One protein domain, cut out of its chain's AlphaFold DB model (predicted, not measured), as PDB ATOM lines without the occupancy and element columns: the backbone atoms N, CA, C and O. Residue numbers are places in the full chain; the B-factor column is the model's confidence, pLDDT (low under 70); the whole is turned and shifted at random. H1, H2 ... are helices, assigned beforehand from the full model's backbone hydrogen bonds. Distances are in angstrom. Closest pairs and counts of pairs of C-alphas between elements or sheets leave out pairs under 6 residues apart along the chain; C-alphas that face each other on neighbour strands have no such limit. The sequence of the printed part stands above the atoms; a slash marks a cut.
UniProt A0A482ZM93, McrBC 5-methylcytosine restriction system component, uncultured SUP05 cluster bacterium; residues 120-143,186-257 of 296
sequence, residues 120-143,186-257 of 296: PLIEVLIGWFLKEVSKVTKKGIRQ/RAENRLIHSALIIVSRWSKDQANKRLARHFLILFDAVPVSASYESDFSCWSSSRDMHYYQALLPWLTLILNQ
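This is residues 120 to 143 and 186 to 257 of the 296 residues of the protein "McrBC 5-methylcytosine restriction system component" of uncultured SUP05 cluster bacterium (UniProt A0A482ZM93). Three helices, H1, H2 and H3, make a small up-and-down bundle, each running against the one before it, and two short helices pack on H2: H4 at residues 187 to 191 and H5 on its side at a steep tilt. A long loop, residues 234 to 247, leads from H4 back to H5. The printed part has 96 residues with five named helices, H1 to H5 in order along the chain, and no named strand; the class is all helix. The whole is compact, with a radius of gyration of the C-alphas of 12.4 A, and rounded, with spans of 35 by 27 by 23 A.

Start with H1, residues 121 to 139. It is close to but not clearly touching H2, residues 187 to 202; their closest C-alphas are those of Ile 126 and Val 199, 6.6 A apart. These two run opposite ways at a steep tilt of 36 degrees, only just past shallow. H1 touches H3, residues 206 to 218, with the C-alphas of Gly 127 and Asn 208 closest at 6.1 A; they run the same way at a shallow tilt of 33 degrees, only just short of steep. H2 and H3 form a helical hairpin at a shallow tilt of 29 degrees; H2 touches H3 with residues 193 to 200 alone, and the closest C-alphas, of Ser 200 and Lys 209, are 5.6 A apart. H2 is the hub, touching three helices. With residues 187 to 191 alone it touches H4, residues 228 to 233, where the C-alphas of Ala 187 and Asp 231 are closest at 4.6 A. H2 also touches H5, residues 248 to 255, at a steep tilt of 51 degrees; look at the C-alphas of Ala 195 and Ile 254, the closest, 6.2 A apart. H3 is apart from both H4 and H5. In H1, H2, H3, H4 and H5 every backbone O i to N i+4 pair is within hydrogen-bond range.

Find C-alpha 121 at (-11.183, -40.267, -20.915); from there H1 runs 28.0 A to C-alpha 139. H2 begins at C-alpha 187, at (-29.905, -38.772, -42.146), and measures 22.7 A. H3 measures 18.8 A. The short H4 and H5 follow, and H5 ends at C-alpha 255, at (-21.314, -45.221, -34.562).

The C-alphas of Lys 204 and Arg 239, the two farthest apart, are 36.2 A apart. Residues 144 to 185 are not printed; C-alphas 143 and 186 stand 7.2 A apart across this cut, in the link from H1 to H2. The link from H4 to H5 is long, 14 residues. The mean pLDDT of the printed part is 89.5, and residue 257 is under 70.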
ATOM      1  N   PRO A 120     -12.479 -40.214 -16.225       78.06
ATOM      2  CA  PRO A 120     -12.136 -41.144 -17.294       78.06
ATOM      3  C   PRO A 120     -12.187 -40.456 -18.660       78.06
ATOM      4  O   PRO A 120     -13.073 -39.631 -18.909       78.06
ATOM      5  N   LEU A 121     -11.278 -40.831 -19.564       78.19
ATOM      6  CA  LEU A 121     -11.183 -40.267 -20.915       78.19
ATOM      7  C   LEU A 121     -12.530 -40.259 -21.655       78.19
ATOM      8  O   LEU A 121     -12.892 -39.266 -22.288       78.19
ATOM      9  N   ILE A 122     -13.306 -41.337 -21.517       79.56
ATOM     10  CA  ILE A 122     -14.619 -41.467 -22.153       79.56
ATOM     11  C   ILE A 122     -15.599 -40.363 -21.725       79.56
ATOM     12  O   ILE A 122     -16.335 -39.849 -22.562       79.56
ATOM     13  N   GLU A 123     -15.579 -39.924 -20.463       84.69
ATOM     14  CA  GLU A 123     -16.492 -38.877 -19.978       84.69
ATOM     15  C   GLU A 123     -16.162 -37.507 -20.556       84.69
ATOM     16  O   GLU A 123     -17.058 -36.709 -20.839       84.69
ATOM     17  N   VAL A 124     -14.870 -37.237 -20.745       82.88
ATOM     18  CA  VAL A 124     -14.396 -36.001 -21.371       82.88
ATOM     19  C   VAL A 124     -14.876 -35.950 -22.818       82.88
ATOM     20  O   VAL A 124     -15.436 -34.942 -23.251       82.88
ATOM     21  N   LEU A 125     -14.694 -37.051 -23.548       81.12
ATOM     22  CA  LEU A 125     -15.059 -37.166 -24.956       81.12
ATOM     23  C   LEU A 125     -16.578 -37.092 -25.153       81.12
ATOM     24  O   LEU A 125     -17.041 -36.328 -26.000       81.12
ATOM     25  N   ILE A 126     -17.359 -37.778 -24.311       86.81
ATOM     26  CA  ILE A 126     -18.824 -37.645 -24.294       86.81
ATOM     27  C   ILE A 126     -19.227 -36.191 -24.024       86.81
ATOM     28  O   ILE A 126     -20.070 -35.645 -24.734       86.81
ATOM     29  N   GLY A 127     -18.602 -35.529 -23.047       88.38
ATOM     30  CA  GLY A 127     -18.875 -34.124 -22.748       88.38
ATOM     31  C   GLY A 127     -18.599 -33.195 -23.938       88.38
ATOM     32  O   GLY A 127     -19.360 -32.257 -24.188       88.38
ATOM     33  N   TRP A 128     -17.541 -33.457 -24.710       85.75
ATOM     34  CA  TRP A 128     -17.229 -32.697 -25.925       85.75
ATOM     35  C   TRP A 128     -18.247 -32.947 -27.037       85.75
ATOM     36  O   TRP A 128     -18.741 -31.982 -27.619       85.75
ATOM     37  N   PHE A 129     -18.626 -34.204 -27.279       89.25
ATOM     38  CA  PHE A 129     -19.692 -34.545 -28.223       89.25
ATOM     39  C   PHE A 129     -21.006 -33.833 -27.871       89.25
ATOM     40  O   PHE A 129     -21.572 -33.125 -28.703       89.25
ATOM     41  N   LEU A 130     -21.452 -33.928 -26.614       92.88
ATOM     42  CA  LEU A 130     -22.680 -33.276 -26.140       92.88
ATOM     43  C   LEU A 130     -22.617 -31.749 -26.283       92.88
ATOM     44  O   LEU A 130     -23.632 -31.100 -26.545       92.88
ATOM     45  N   LYS A 131     -21.429 -31.151 -26.158       90.38
ATOM     46  CA  LYS A 131     -21.229 -29.720 -26.403       90.38
ATOM     47  C   LYS A 131     -21.395 -29.355 -27.877       90.38
ATOM     48  O   LYS A 131     -21.975 -28.309 -28.163       90.38
ATOM     49  N   GLU A 132     -20.925 -30.186 -28.803       89.00
ATOM     50  CA  GLU A 132     -21.175 -29.981 -30.236       89.00
ATOM     51  C   GLU A 132     -22.665 -30.170 -30.576       89.00
ATOM     52  O   GLU A 132     -23.235 -29.330 -31.274       89.00
ATOM     53  N   VAL A 133     -23.343 -31.161 -29.979       94.38
ATOM     54  CA  VAL A 133     -24.806 -31.332 -30.118       94.38
ATOM     55  C   VAL A 133     -25.553 -30.108 -29.574       94.38
ATOM     56  O   VAL A 133     -26.517 -29.634 -30.179       94.38
ATOM     57  N   SER A 134     -25.069 -29.513 -28.478       94.00
ATOM     58  CA  SER A 134     -25.619 -28.262 -27.945       94.00
ATOM     59  C   SER A 134     -25.553 -27.112 -28.955       94.00
ATOM     60  O   SER A 134     -26.459 -26.283 -29.003       94.00
ATOM     61  N   LYS A 135     -24.500 -27.032 -29.779       91.88
ATOM     62  CA  LYS A 135     -24.393 -25.977 -30.801       91.88
ATOM     63  C   LYS A 135     -25.419 -26.163 -31.913       91.88
ATOM     64  O   LYS A 135     -25.976 -25.168 -32.368       91.88
ATOM     65  N   VAL A 136     -25.672 -27.406 -32.326       93.56
ATOM     66  CA  VAL A 136     -26.707 -27.731 -33.317       93.56
ATOM     67  C   VAL A 136     -28.088 -27.395 -32.772       93.56
ATOM     68  O   VAL A 136     -28.800 -26.595 -33.365       93.56
ATOM     69  N   THR A 137     -28.427 -27.901 -31.588       93.56
ATOM     70  CA  THR A 137     -29.741 -27.659 -30.966       93.56
ATOM     71  C   THR A 137     -30.013 -26.176 -30.705       93.56
ATOM     72  O   THR A 137     -31.128 -25.720 -30.933       93.56
ATOM     73  N   LYS A 138     -28.997 -25.387 -30.325       93.31
ATOM     74  CA  LYS A 138     -29.121 -23.923 -30.177       93.31
ATOM     75  C   LYS A 138     -29.337 -23.180 -31.495       93.31
ATOM     76  O   LYS A 138     -29.969 -22.132 -31.488       93.31
ATOM     77  N   LYS A 139     -28.775 -23.676 -32.600       91.94
ATOM     78  CA  LYS A 139     -28.998 -23.107 -33.941       91.94
ATOM     79  C   LYS A 139     -30.313 -23.574 -34.570       91.94
ATOM     80  O   LYS A 139     -30.808 -22.906 -35.470       91.94
ATOM     81  N   GLY A 140     -30.866 -24.676 -34.072       92.38
ATOM     82  CA  GLY A 140     -32.081 -25.314 -34.559       92.38
ATOM     83  C   GLY A 140     -31.772 -26.664 -35.201       92.38
ATOM     84  O   GLY A 140     -30.796 -26.806 -35.935       92.38
ATOM     85  N   ILE A 141     -32.609 -27.663 -34.916       93.56
ATOM     86  CA  ILE A 141     -32.550 -28.963 -35.591       93.56
ATOM     87  C   ILE A 141     -33.088 -28.763 -37.008       93.56
ATOM     88  O   ILE A 141     -34.200 -28.266 -37.189       93.56
ATOM     89  N   ARG A 142     -32.292 -29.118 -38.019       92.00
ATOM     90  CA  ARG A 142     -32.679 -28.910 -39.412       92.00
ATOM     91  C   ARG A 142     -33.819 -29.850 -39.791       92.00
ATOM     92  O   ARG A 142     -33.724 -31.057 -39.579       92.00
ATOM     93  N   GLN A 143     -34.855 -29.279 -40.385       91.12
ATOM     94  CA  GLN A 143     -35.977 -29.991 -40.982       91.12
ATOM     95  C   GLN A 143     -35.914 -29.848 -42.502       91.12
ATOM     96  O   GLN A 143     -35.336 -28.880 -43.004       91.12
ATOM     97  N   ARG A 186     -34.107 -36.628 -40.992       92.19
ATOM     98  CA  ARG A 186     -32.966 -36.515 -41.895       92.19
ATOM     99  C   ARG A 186     -31.865 -37.461 -41.457       92.19
ATOM    100  O   ARG A 186     -31.704 -37.698 -40.261       92.19
ATOM    101  N   ALA A 187     -31.046 -37.899 -42.408       93.50
ATOM    102  CA  ALA A 187     -29.905 -38.772 -42.146       93.50
ATOM    103  C   ALA A 187     -29.002 -38.237 -41.018       93.50
ATOM    104  O   ALA A 187     -28.656 -38.974 -40.096       93.50
ATOM    105  N   GLU A 188     -28.701 -36.934 -41.012       95.12
ATOM    106  CA  GLU A 188     -27.836 -36.336 -39.991       95.12
ATOM    107  C   GLU A 188     -28.467 -36.400 -38.594       95.12
ATOM    108  O   GLU A 188     -27.798 -36.729 -37.614       95.12
ATOM    109  N   ASN A 189     -29.771 -36.130 -38.498       96.12
ATOM    110  CA  ASN A 189     -30.495 -36.167 -37.232       96.12
ATOM    111  C   ASN A 189     -30.687 -37.608 -36.734       96.12
ATOM    112  O   ASN A 189     -30.564 -37.838 -35.531       96.12
ATOM    113  N   ARG A 190     -30.926 -38.574 -37.633       95.69
ATOM    114  CA  ARG A 190     -31.005 -40.006 -37.296       95.69
ATOM    115  C   ARG A 190     -29.691 -40.507 -36.698       95.69
ATOM    116  O   ARG A 190     -29.703 -41.166 -35.660       95.69
ATOM    117  N   LEU A 191     -28.553 -40.133 -37.292       95.62
ATOM    118  CA  LEU A 191     -27.224 -40.463 -36.763       95.62
ATOM    119  C   LEU A 191     -26.987 -39.827 -35.386       95.62
ATOM    120  O   LEU A 191     -26.511 -40.503 -34.473       95.62
ATOM    121  N   ILE A 192     -27.341 -38.549 -35.204       96.38
ATOM    122  CA  ILE A 192     -27.223 -37.869 -33.903       96.38
ATOM    123  C   ILE A 192     -28.081 -38.563 -32.847       96.38
ATOM    124  O   ILE A 192     -27.595 -38.804 -31.742       96.38
ATOM    125  N   HIS A 193     -29.322 -38.914 -33.181       96.81
ATOM    126  CA  HIS A 193     -30.213 -39.615 -32.268       96.81
ATOM    127  C   HIS A 193     -29.624 -40.973 -31.854       96.81
ATOM    128  O   HIS A 193     -29.474 -41.235 -30.657       96.81
ATOM    129  N   SER A 194     -29.177 -41.789 -32.816       94.31
ATOM    130  CA  SER A 194     -28.500 -43.062 -32.535       94.31
ATOM    131  C   SER A 194     -27.280 -42.879 -31.626       94.31
ATOM    132  O   SER A 194     -27.123 -43.592 -30.632       94.31
ATOM    133  N   ALA A 195     -26.439 -41.882 -31.914       92.94
ATOM    134  CA  ALA A 195     -25.244 -41.601 -31.126       92.94
ATOM    135  C   ALA A 195     -25.589 -41.157 -29.697       92.94
ATOM    136  O   ALA A 195     -24.950 -41.621 -28.753       92.94
ATOM    137  N   LEU A 196     -26.619 -40.320 -29.514       95.06
ATOM    138  CA  LEU A 196     -27.111 -39.884 -28.200       95.06
ATOM    139  C   LEU A 196     -27.590 -41.060 -27.343       95.06
ATOM    140  O   LEU A 196     -27.263 -41.118 -26.154       95.06
ATOM    141  N   ILE A 197     -28.312 -42.018 -27.935       91.75
ATOM    142  CA  ILE A 197     -28.741 -43.239 -27.239       91.75
ATOM    143  C   ILE A 197     -27.513 -44.003 -26.744       91.75
ATOM    144  O   ILE A 197     -27.454 -44.386 -25.572       91.75
ATOM    145  N   ILE A 198     -26.514 -44.176 -27.607       87.19
ATOM    146  CA  ILE A 198     -25.280 -44.896 -27.296       87.19
ATOM    147  C   ILE A 198     -24.512 -44.208 -26.156       87.19
ATOM    148  O   ILE A 198     -24.286 -44.827 -25.114       87.19
ATOM    149  N   VAL A 199     -24.199 -42.911 -26.269       87.56
ATOM    150  CA  VAL A 199     -23.439 -42.208 -25.216       87.56
ATOM    151  C   VAL A 199     -24.202 -42.100 -23.895       87.56
ATOM    152  O   VAL A 199     -23.578 -42.081 -22.833       87.56
ATOM    153  N   SER A 200     -25.542 -42.085 -23.924       88.56
ATOM    154  CA  SER A 200     -26.357 -42.085 -22.700       88.56
ATOM    155  C   SER A 200     -26.200 -43.372 -21.884       88.56
ATOM    156  O   SER A 200     -26.293 -43.332 -20.654       88.56
ATOM    157  N   ARG A 201     -25.930 -44.499 -22.560       84.25
ATOM    158  CA  ARG A 201     -25.636 -45.797 -21.936       84.25
ATOM    159  C   ARG A 201     -24.188 -45.874 -21.461       84.25
ATOM    160  O   ARG A 201     -23.923 -46.493 -20.437       84.25
ATOM    161  N   TRP A 202     -23.268 -45.250 -22.196       81.06
ATOM    162  CA  TRP A 202     -21.830 -45.310 -21.920       81.06
ATOM    163  C   TRP A 202     -21.398 -44.429 -20.752       81.06
ATOM    164  O   TRP A 202     -20.535 -44.822 -19.969       81.06
ATOM    165  N   SER A 203     -21.984 -43.238 -20.636       83.75
ATOM    166  CA  SER A 203     -21.611 -42.304 -19.581       83.75
ATOM    167  C   SER A 203     -21.998 -42.850 -18.207       83.75
ATOM    168  O   SER A 203     -23.088 -43.384 -18.005       83.75
ATOM    169  N   LYS A 204     -21.109 -42.682 -17.237       82.75
ATOM    170  CA  LYS A 204     -21.296 -42.856 -15.796       82.75
ATOM    171  C   LYS A 204     -21.460 -41.501 -15.094       82.75
ATOM    172  O   LYS A 204     -22.117 -41.459 -14.052       82.75
ATOM    173  N   ASP A 205     -20.951 -40.405 -15.666       86.25
ATOM    174  CA  ASP A 205     -21.102 -39.048 -15.123       86.25
ATOM    175  C   ASP A 205     -22.561 -38.554 -15.192       86.25
ATOM    176  O   ASP A 205     -23.237 -38.602 -16.224       86.25
ATOM    177  N   GLN A 206     -23.080 -38.068 -14.062       88.19
ATOM    178  CA  GLN A 206     -24.482 -37.652 -13.965       88.19
ATOM    179  C   GLN A 206     -24.802 -36.408 -14.805       88.19
ATOM    180  O   GLN A 206     -25.918 -36.295 -15.319       88.19
ATOM    181  N   ALA A 207     -23.853 -35.479 -14.964       89.88
ATOM    182  CA  ALA A 207     -24.072 -34.274 -15.755       89.88
ATOM    183  C   ALA A 207     -24.177 -34.626 -17.245       89.88
ATOM    184  O   ALA A 207     -25.114 -34.177 -17.910       89.88
ATOM    185  N   ASN A 208     -23.291 -35.502 -17.727       90.62
ATOM    186  CA  ASN A 208     -23.345 -36.053 -19.081       90.62
ATOM    187  C   ASN A 208     -24.657 -36.818 -19.333       90.62
ATOM    188  O   ASN A 208     -25.345 -36.534 -20.314       90.62
ATOM    189  N   LYS A 209     -25.078 -37.706 -18.418       91.94
ATOM    190  CA  LYS A 209     -26.375 -38.411 -18.521       91.94
ATOM    191  C   LYS A 209     -27.562 -37.457 -18.617       91.94
ATOM    192  O   LYS A 209     -28.464 -37.673 -19.427       91.94
ATOM    193  N   ARG A 210     -27.589 -36.411 -17.785       94.50
ATOM    194  CA  ARG A 210     -28.678 -35.426 -17.780       94.50
ATOM    195  C   ARG A 210     -28.740 -34.658 -19.101       94.50
ATOM    196  O   ARG A 210     -29.827 -34.497 -19.646       94.50
ATOM    197  N   LEU A 211     -27.591 -34.224 -19.619       94.75
ATOM    198  CA  LEU A 211     -27.508 -33.538 -20.911       94.75
ATOM    199  C   LEU A 211     -27.920 -34.448 -22.072       94.75
ATOM    200  O   LEU A 211     -28.716 -34.030 -22.907       94.75
ATOM    201  N   ALA A 212     -27.449 -35.697 -22.098       95.44
ATOM    202  CA  ALA A 212     -27.831 -36.660 -23.126       95.44
ATOM    203  C   ALA A 212     -29.349 -36.899 -23.142       95.44
ATOM    204  O   ALA A 212     -29.962 -36.827 -24.200       95.44
ATOM    205  N   ARG A 213     -29.978 -37.091 -21.972       95.31
ATOM    206  CA  ARG A 213     -31.444 -37.234 -21.860       95.31
ATOM    207  C   ARG A 213     -32.198 -36.004 -22.347       95.31
ATOM    208  O   ARG A 213     -33.203 -36.152 -23.030       95.31
ATOM    209  N   HIS A 214     -31.719 -34.807 -22.015       96.25
ATOM    210  CA  HIS A 214     -32.321 -33.576 -22.516       96.25
ATOM    211  C   HIS A 214     -32.300 -33.527 -24.049       96.25
ATOM    212  O   HIS A 214     -33.323 -33.233 -24.657       96.25
ATOM    213  N   PHE A 215     -31.173 -33.870 -24.678       97.25
ATOM    214  CA  PHE A 215     -31.105 -33.920 -26.137       97.25
ATOM    215  C   PHE A 215     -31.951 -35.043 -26.731       97.25
ATOM    216  O   PHE A 215     -32.600 -34.801 -27.736       97.25
ATOM    217  N   LEU A 216     -32.024 -36.222 -26.107       96.62
ATOM    218  CA  LEU A 216     -32.914 -37.295 -26.569       96.62
ATOM    219  C   LEU A 216     -34.371 -36.826 -26.677       96.62
ATOM    220  O   LEU A 216     -35.017 -37.117 -27.671       96.62
ATOM    221  N   ILE A 217     -34.850 -36.020 -25.724       96.00
ATOM    222  CA  ILE A 217     -36.199 -35.433 -25.787       96.00
ATOM    223  C   ILE A 217     -36.351 -34.498 -27.001       96.00
ATOM    224  O   ILE A 217     -37.390 -34.497 -27.650       96.00
ATOM    225  N   LEU A 218     -35.322 -33.713 -27.343       95.31
ATOM    226  CA  LEU A 218     -35.368 -32.831 -28.519       95.31
ATOM    227  C   LEU A 218     -35.369 -33.602 -29.849       95.31
ATOM    228  O   LEU A 218     -35.856 -33.081 -30.849       95.31
ATOM    229  N   PHE A 219     -34.814 -34.815 -29.865       95.88
ATOM    230  CA  PHE A 219     -34.743 -35.688 -31.038       95.88
ATOM    231  C   PHE A 219     -35.823 -36.787 -31.040       95.88
ATOM    232  O   PHE A 219     -35.786 -37.650 -31.909       95.88
ATOM    233  N   ASP A 220     -36.806 -36.744 -30.134       93.62
ATOM    234  CA  ASP A 220     -37.836 -37.787 -29.972       93.62
ATOM    235  C   ASP A 220     -38.665 -38.029 -31.249       93.62
ATOM    236  O   ASP A 220     -38.994 -39.161 -31.591       93.62
ATOM    237  N   ALA A 221     -38.926 -36.967 -32.017       91.12
ATOM    238  CA  ALA A 221     -39.640 -37.047 -33.293       91.12
ATOM    239  C   ALA A 221     -38.792 -37.604 -34.458       91.12
ATOM    240  O   ALA A 221     -39.312 -37.800 -35.556       91.12
ATOM    241  N   VAL A 222     -37.488 -37.813 -34.256       95.00
ATOM    242  CA  VAL A 222     -36.568 -38.337 -35.271       95.00
ATOM    243  C   VAL A 222     -36.389 -39.834 -35.030       95.00
ATOM    244  O   VAL A 222     -36.039 -40.225 -33.919       95.00
ATOM    245  N   PRO A 223     -36.567 -40.707 -36.031       94.38
ATOM    246  CA  PRO A 223     -36.312 -42.129 -35.844       94.38
ATOM    247  C   PRO A 223     -34.820 -42.414 -35.607       94.38
ATOM    248  O   PRO A 223     -33.935 -41.630 -35.949       94.38
ATOM    249  N   VAL A 224     -34.527 -43.569 -35.019       93.69
ATOM    250  CA  VAL A 224     -33.151 -44.077 -34.924       93.69
ATOM    251  C   VAL A 224     -32.705 -44.543 -36.311       93.69
ATOM    252  O   VAL A 224     -33.501 -45.096 -37.070       93.69
ATOM    253  N   SER A 225     -31.434 -44.327 -36.651       92.94
ATOM    254  CA  SER A 225     -30.874 -44.790 -37.924       92.94
ATOM    255  C   SER A 225     -30.982 -46.312 -38.067       92.94
ATOM    256  O   SER A 225     -30.521 -47.053 -37.198       92.94
ATOM    257  N   ALA A 226     -31.570 -46.770 -39.176       90.06
ATOM    258  CA  ALA A 226     -31.664 -48.190 -39.517       90.06
ATOM    259  C   ALA A 226     -30.359 -48.740 -40.121       90.06
ATOM    260  O   ALA A 226     -30.049 -49.918 -39.962       90.06
ATOM    261  N   SER A 227     -29.599 -47.885 -40.810       90.50
ATOM    262  CA  SER A 227     -28.314 -48.209 -41.428       90.50
ATOM    263  C   SER A 227     -27.400 -46.992 -41.335       90.50
ATOM    264  O   SER A 227     -27.623 -45.984 -42.013       90.50
ATOM    265  N   TYR A 228     -26.360 -47.093 -40.502       91.00
ATOM    266  CA  TYR A 228     -25.403 -46.002 -40.316       91.00
ATOM    267  C   TYR A 228     -24.666 -45.683 -41.616       91.00
ATOM    268  O   TYR A 228     -24.488 -44.515 -41.937       91.00
ATOM    269  N   GLU A 229     -24.285 -46.700 -42.391       89.56
ATOM    270  CA  GLU A 229     -23.579 -46.525 -43.668       89.56
ATOM    271  C   GLU A 229     -24.415 -45.725 -44.672       89.56
ATOM    272  O   GLU A 229     -23.927 -44.763 -45.268       89.56
ATOM    273  N   SER A 230     -25.696 -46.080 -44.809       90.88
ATOM    274  CA  SER A 230     -26.629 -45.372 -45.684       90.88
ATOM    275  C   SER A 230     -26.810 -43.923 -45.239       90.88
ATOM    276  O   SER A 230     -26.676 -43.010 -46.053       90.88
ATOM    277  N   ASP A 231     -27.035 -43.687 -43.946       93.56
ATOM    278  CA  ASP A 231     -27.212 -42.327 -43.439       93.56
ATOM    279  C   ASP A 231     -25.927 -41.484 -43.538       93.56
ATOM    280  O   ASP A 231     -26.001 -40.298 -43.859       93.56
ATOM    281  N   PHE A 232     -24.739 -42.071 -43.352       92.81
ATOM    282  CA  PHE A 232     -23.477 -41.367 -43.602       92.81
ATOM    283  C   PHE A 232     -23.309 -41.006 -45.081       92.81
ATOM    284  O   PHE A 232     -22.861 -39.902 -45.382       92.81
ATOM    285  N   SER A 233     -23.693 -41.893 -46.006       91.69
ATOM    286  CA  SER A 233     -23.622 -41.607 -47.446       91.69
ATOM    287  C   SER A 233     -24.562 -40.479 -47.882       91.69
ATOM    288  O   SER A 233     -24.259 -39.750 -48.824       91.69
ATOM    289  N   CYS A 234     -25.678 -40.298 -47.171       91.69
ATOM    290  CA  CYS A 234     -26.651 -39.237 -47.423       91.69
ATOM    291  C   CYS A 234     -26.344 -37.934 -46.666       91.69
ATOM    292  O   CYS A 234     -27.156 -37.008 -46.701       91.69
ATOM    293  N   TRP A 235     -25.206 -37.847 -45.968       92.00
ATOM    294  CA  TRP A 235     -24.832 -36.660 -45.206       92.00
ATOM    295  C   TRP A 235     -24.626 -35.451 -46.124       92.00
ATOM    296  O   TRP A 235     -23.752 -35.452 -46.996       92.00
ATOM    297  N   SER A 236     -25.396 -34.385 -45.905       88.00
ATOM    298  CA  SER A 236     -25.317 -33.200 -46.755       88.00
ATOM    299  C   SER A 236     -24.036 -32.390 -46.522       88.00
ATOM    300  O   SER A 236     -23.651 -32.062 -45.395       88.00
ATOM    301  N   SER A 237     -23.405 -31.976 -47.621       84.62
ATOM    302  CA  SER A 237     -22.289 -31.020 -47.654       84.62
ATOM    303  C   SER A 237     -22.737 -29.580 -47.946       84.62
ATOM    304  O   SER A 237     -21.911 -28.700 -48.201       84.62
ATOM    305  N   SER A 238     -24.046 -29.314 -47.909       86.75
ATOM    306  CA  SER A 238     -24.615 -28.003 -48.215       86.75
ATOM    307  C   SER A 238     -24.175 -26.912 -47.225       86.75
ATOM    308  O   SER A 238     -23.865 -27.158 -46.055       86.75
ATOM    309  N   ARG A 239     -24.152 -25.656 -47.692       83.44
ATOM    310  CA  ARG A 239     -23.675 -24.500 -46.907       83.44
ATOM    311  C   ARG A 239     -24.492 -24.273 -45.632       83.44
ATOM    312  O   ARG A 239     -23.936 -23.880 -44.608       83.44
ATOM    313  N   ASP A 240     -25.794 -24.532 -45.680       84.50
ATOM    314  CA  ASP A 240     -26.689 -24.448 -44.525       84.50
ATOM    315  C   ASP A 240     -26.416 -25.545 -43.485       84.50
ATOM    316  O   ASP A 240     -26.717 -25.349 -42.312       84.50
ATOM    317  N   MET A 241     -25.745 -26.635 -43.867       89.12
ATOM    318  CA  MET A 241     -25.352 -27.735 -42.980       89.12
ATOM    319  C   MET A 241     -23.940 -27.580 -42.404       89.12
ATOM    320  O   MET A 241     -23.459 -28.449 -41.677       89.12
ATOM    321  N   HIS A 242     -23.263 -26.449 -42.634       87.06
ATOM    322  CA  HIS A 242     -21.903 -26.230 -42.130       87.06
ATOM    323  C   HIS A 242     -21.796 -26.382 -40.599       87.06
ATOM    324  O   HIS A 242     -20.782 -26.842 -40.078       87.06
ATOM    325  N   TYR A 243     -22.834 -26.011 -39.840       88.94
ATOM    326  CA  TYR A 243     -22.804 -26.133 -38.376       88.94
ATOM    327  C   TYR A 243     -23.002 -27.566 -37.857       88.94
ATOM    328  O   TYR A 243     -22.706 -27.808 -36.689       88.94
ATOM    329  N   TYR A 244     -23.425 -28.501 -38.712       92.38
ATOM    330  CA  TYR A 244     -23.457 -29.936 -38.421       92.38
ATOM    331  C   TYR A 244     -22.097 -30.609 -38.644       92.38
ATOM    332  O   TYR A 244     -21.811 -31.621 -38.014       92.38
ATOM    333  N   GLN A 245     -21.223 -30.044 -39.487       87.69
ATOM    334  CA  GLN A 245     -19.957 -30.683 -39.886       87.69
ATOM    335  C   GLN A 245     -19.032 -31.001 -38.702       87.69
ATOM    336  O   GLN A 245     -18.305 -31.990 -38.729       87.69
ATOM    337  N   ALA A 246     -19.099 -30.214 -37.625       85.25
ATOM    338  CA  ALA A 246     -18.330 -30.474 -36.408       85.25
ATOM    339  C   ALA A 246     -18.741 -31.775 -35.690       85.25
ATOM    340  O   ALA A 246     -17.946 -32.317 -34.927       85.25
ATOM    341  N   LEU A 247     -19.959 -32.283 -35.926       89.25
ATOM    342  CA  LEU A 247     -20.440 -33.546 -35.363       89.25
ATOM    343  C   LEU A 247     -20.002 -34.762 -36.164       89.25
ATOM    344  O   LEU A 247     -19.881 -35.831 -35.573       89.25
ATOM    345  N   LEU A 248     -19.752 -34.622 -37.467       87.56
ATOM    346  CA  LEU A 248     -19.472 -35.761 -38.337       87.56
ATOM    347  C   LEU A 248     -18.353 -36.666 -37.782       87.56
ATOM    348  O   LEU A 248     -18.610 -37.857 -37.628       87.56
ATOM    349  N   PRO A 249     -17.183 -36.149 -37.346       82.56
ATOM    350  CA  PRO A 249     -16.139 -37.012 -36.805       82.56
ATOM    351  C   PRO A 249     -16.544 -37.725 -35.512       82.56
ATOM    352  O   PRO A 249     -16.128 -38.857 -35.288       82.56
ATOM    353  N   TRP A 250     -17.374 -37.095 -34.676       85.00
ATOM    354  CA  TRP A 250     -17.904 -37.720 -33.464       85.00
ATOM    355  C   TRP A 250     -18.880 -38.838 -33.782       85.00
ATOM    356  O   TRP A 250     -18.824 -39.887 -33.153       85.00
ATOM    357  N   LEU A 251     -19.765 -38.621 -34.752       88.56
ATOM    358  CA  LEU A 251     -20.733 -39.622 -35.178       88.56
ATOM    359  C   LEU A 251     -20.017 -40.816 -35.791       88.56
ATOM    360  O   LEU A 251     -20.281 -41.938 -35.383       88.56
ATOM    361  N   THR A 252     -19.065 -40.581 -36.699       83.25
ATOM    362  CA  THR A 252     -18.222 -41.642 -37.266       83.25
ATOM    363  C   THR A 252     -17.536 -42.419 -36.155       83.25
ATOM    364  O   THR A 252     -17.568 -43.643 -36.141       83.25
ATOM    365  N   LEU A 253     -16.965 -41.714 -35.181       78.06
ATOM    366  CA  LEU A 253     -16.283 -42.346 -34.071       78.06
ATOM    367  C   LEU A 253     -17.241 -43.167 -33.202       78.06
ATOM    368  O   LEU A 253     -16.900 -44.285 -32.853       78.06
ATOM    369  N   ILE A 254     -18.399 -42.637 -32.805       82.94
ATOM    370  CA  ILE A 254     -19.330 -43.299 -31.874       82.94
ATOM    371  C   ILE A 254     -20.067 -44.460 -32.559       82.94
ATOM    372  O   ILE A 254     -20.285 -45.495 -31.935       82.94
ATOM    373  N   LEU A 255     -20.447 -44.294 -33.830       83.12
ATOM    374  CA  LEU A 255     -21.314 -45.221 -34.562       83.12
ATOM    375  C   LEU A 255     -20.550 -46.302 -35.330       83.12
ATOM    376  O   LEU A 255     -21.065 -47.410 -35.453       83.12
ATOM    377  N   ASN A 256     -19.316 -46.044 -35.782       71.62
ATOM    378  CA  ASN A 256     -18.503 -47.070 -36.455       71.62
ATOM    379  C   ASN A 256     -17.807 -48.024 -35.472       71.62
ATOM    380  O   ASN A 256     -16.948 -48.812 -35.872       71.62
ATOM    381  N   GLN A 257     -18.163 -47.981 -34.185       62.75
ATOM    382  CA  GLN A 257     -17.626 -48.915 -33.200       62.75
ATOM    383  C   GLN A 257     -18.388 -50.219 -33.295       62.75
ATOM    384  O   GLN A 257     -19.435 -50.422 -32.683       62.75
TER     385      GLN A 257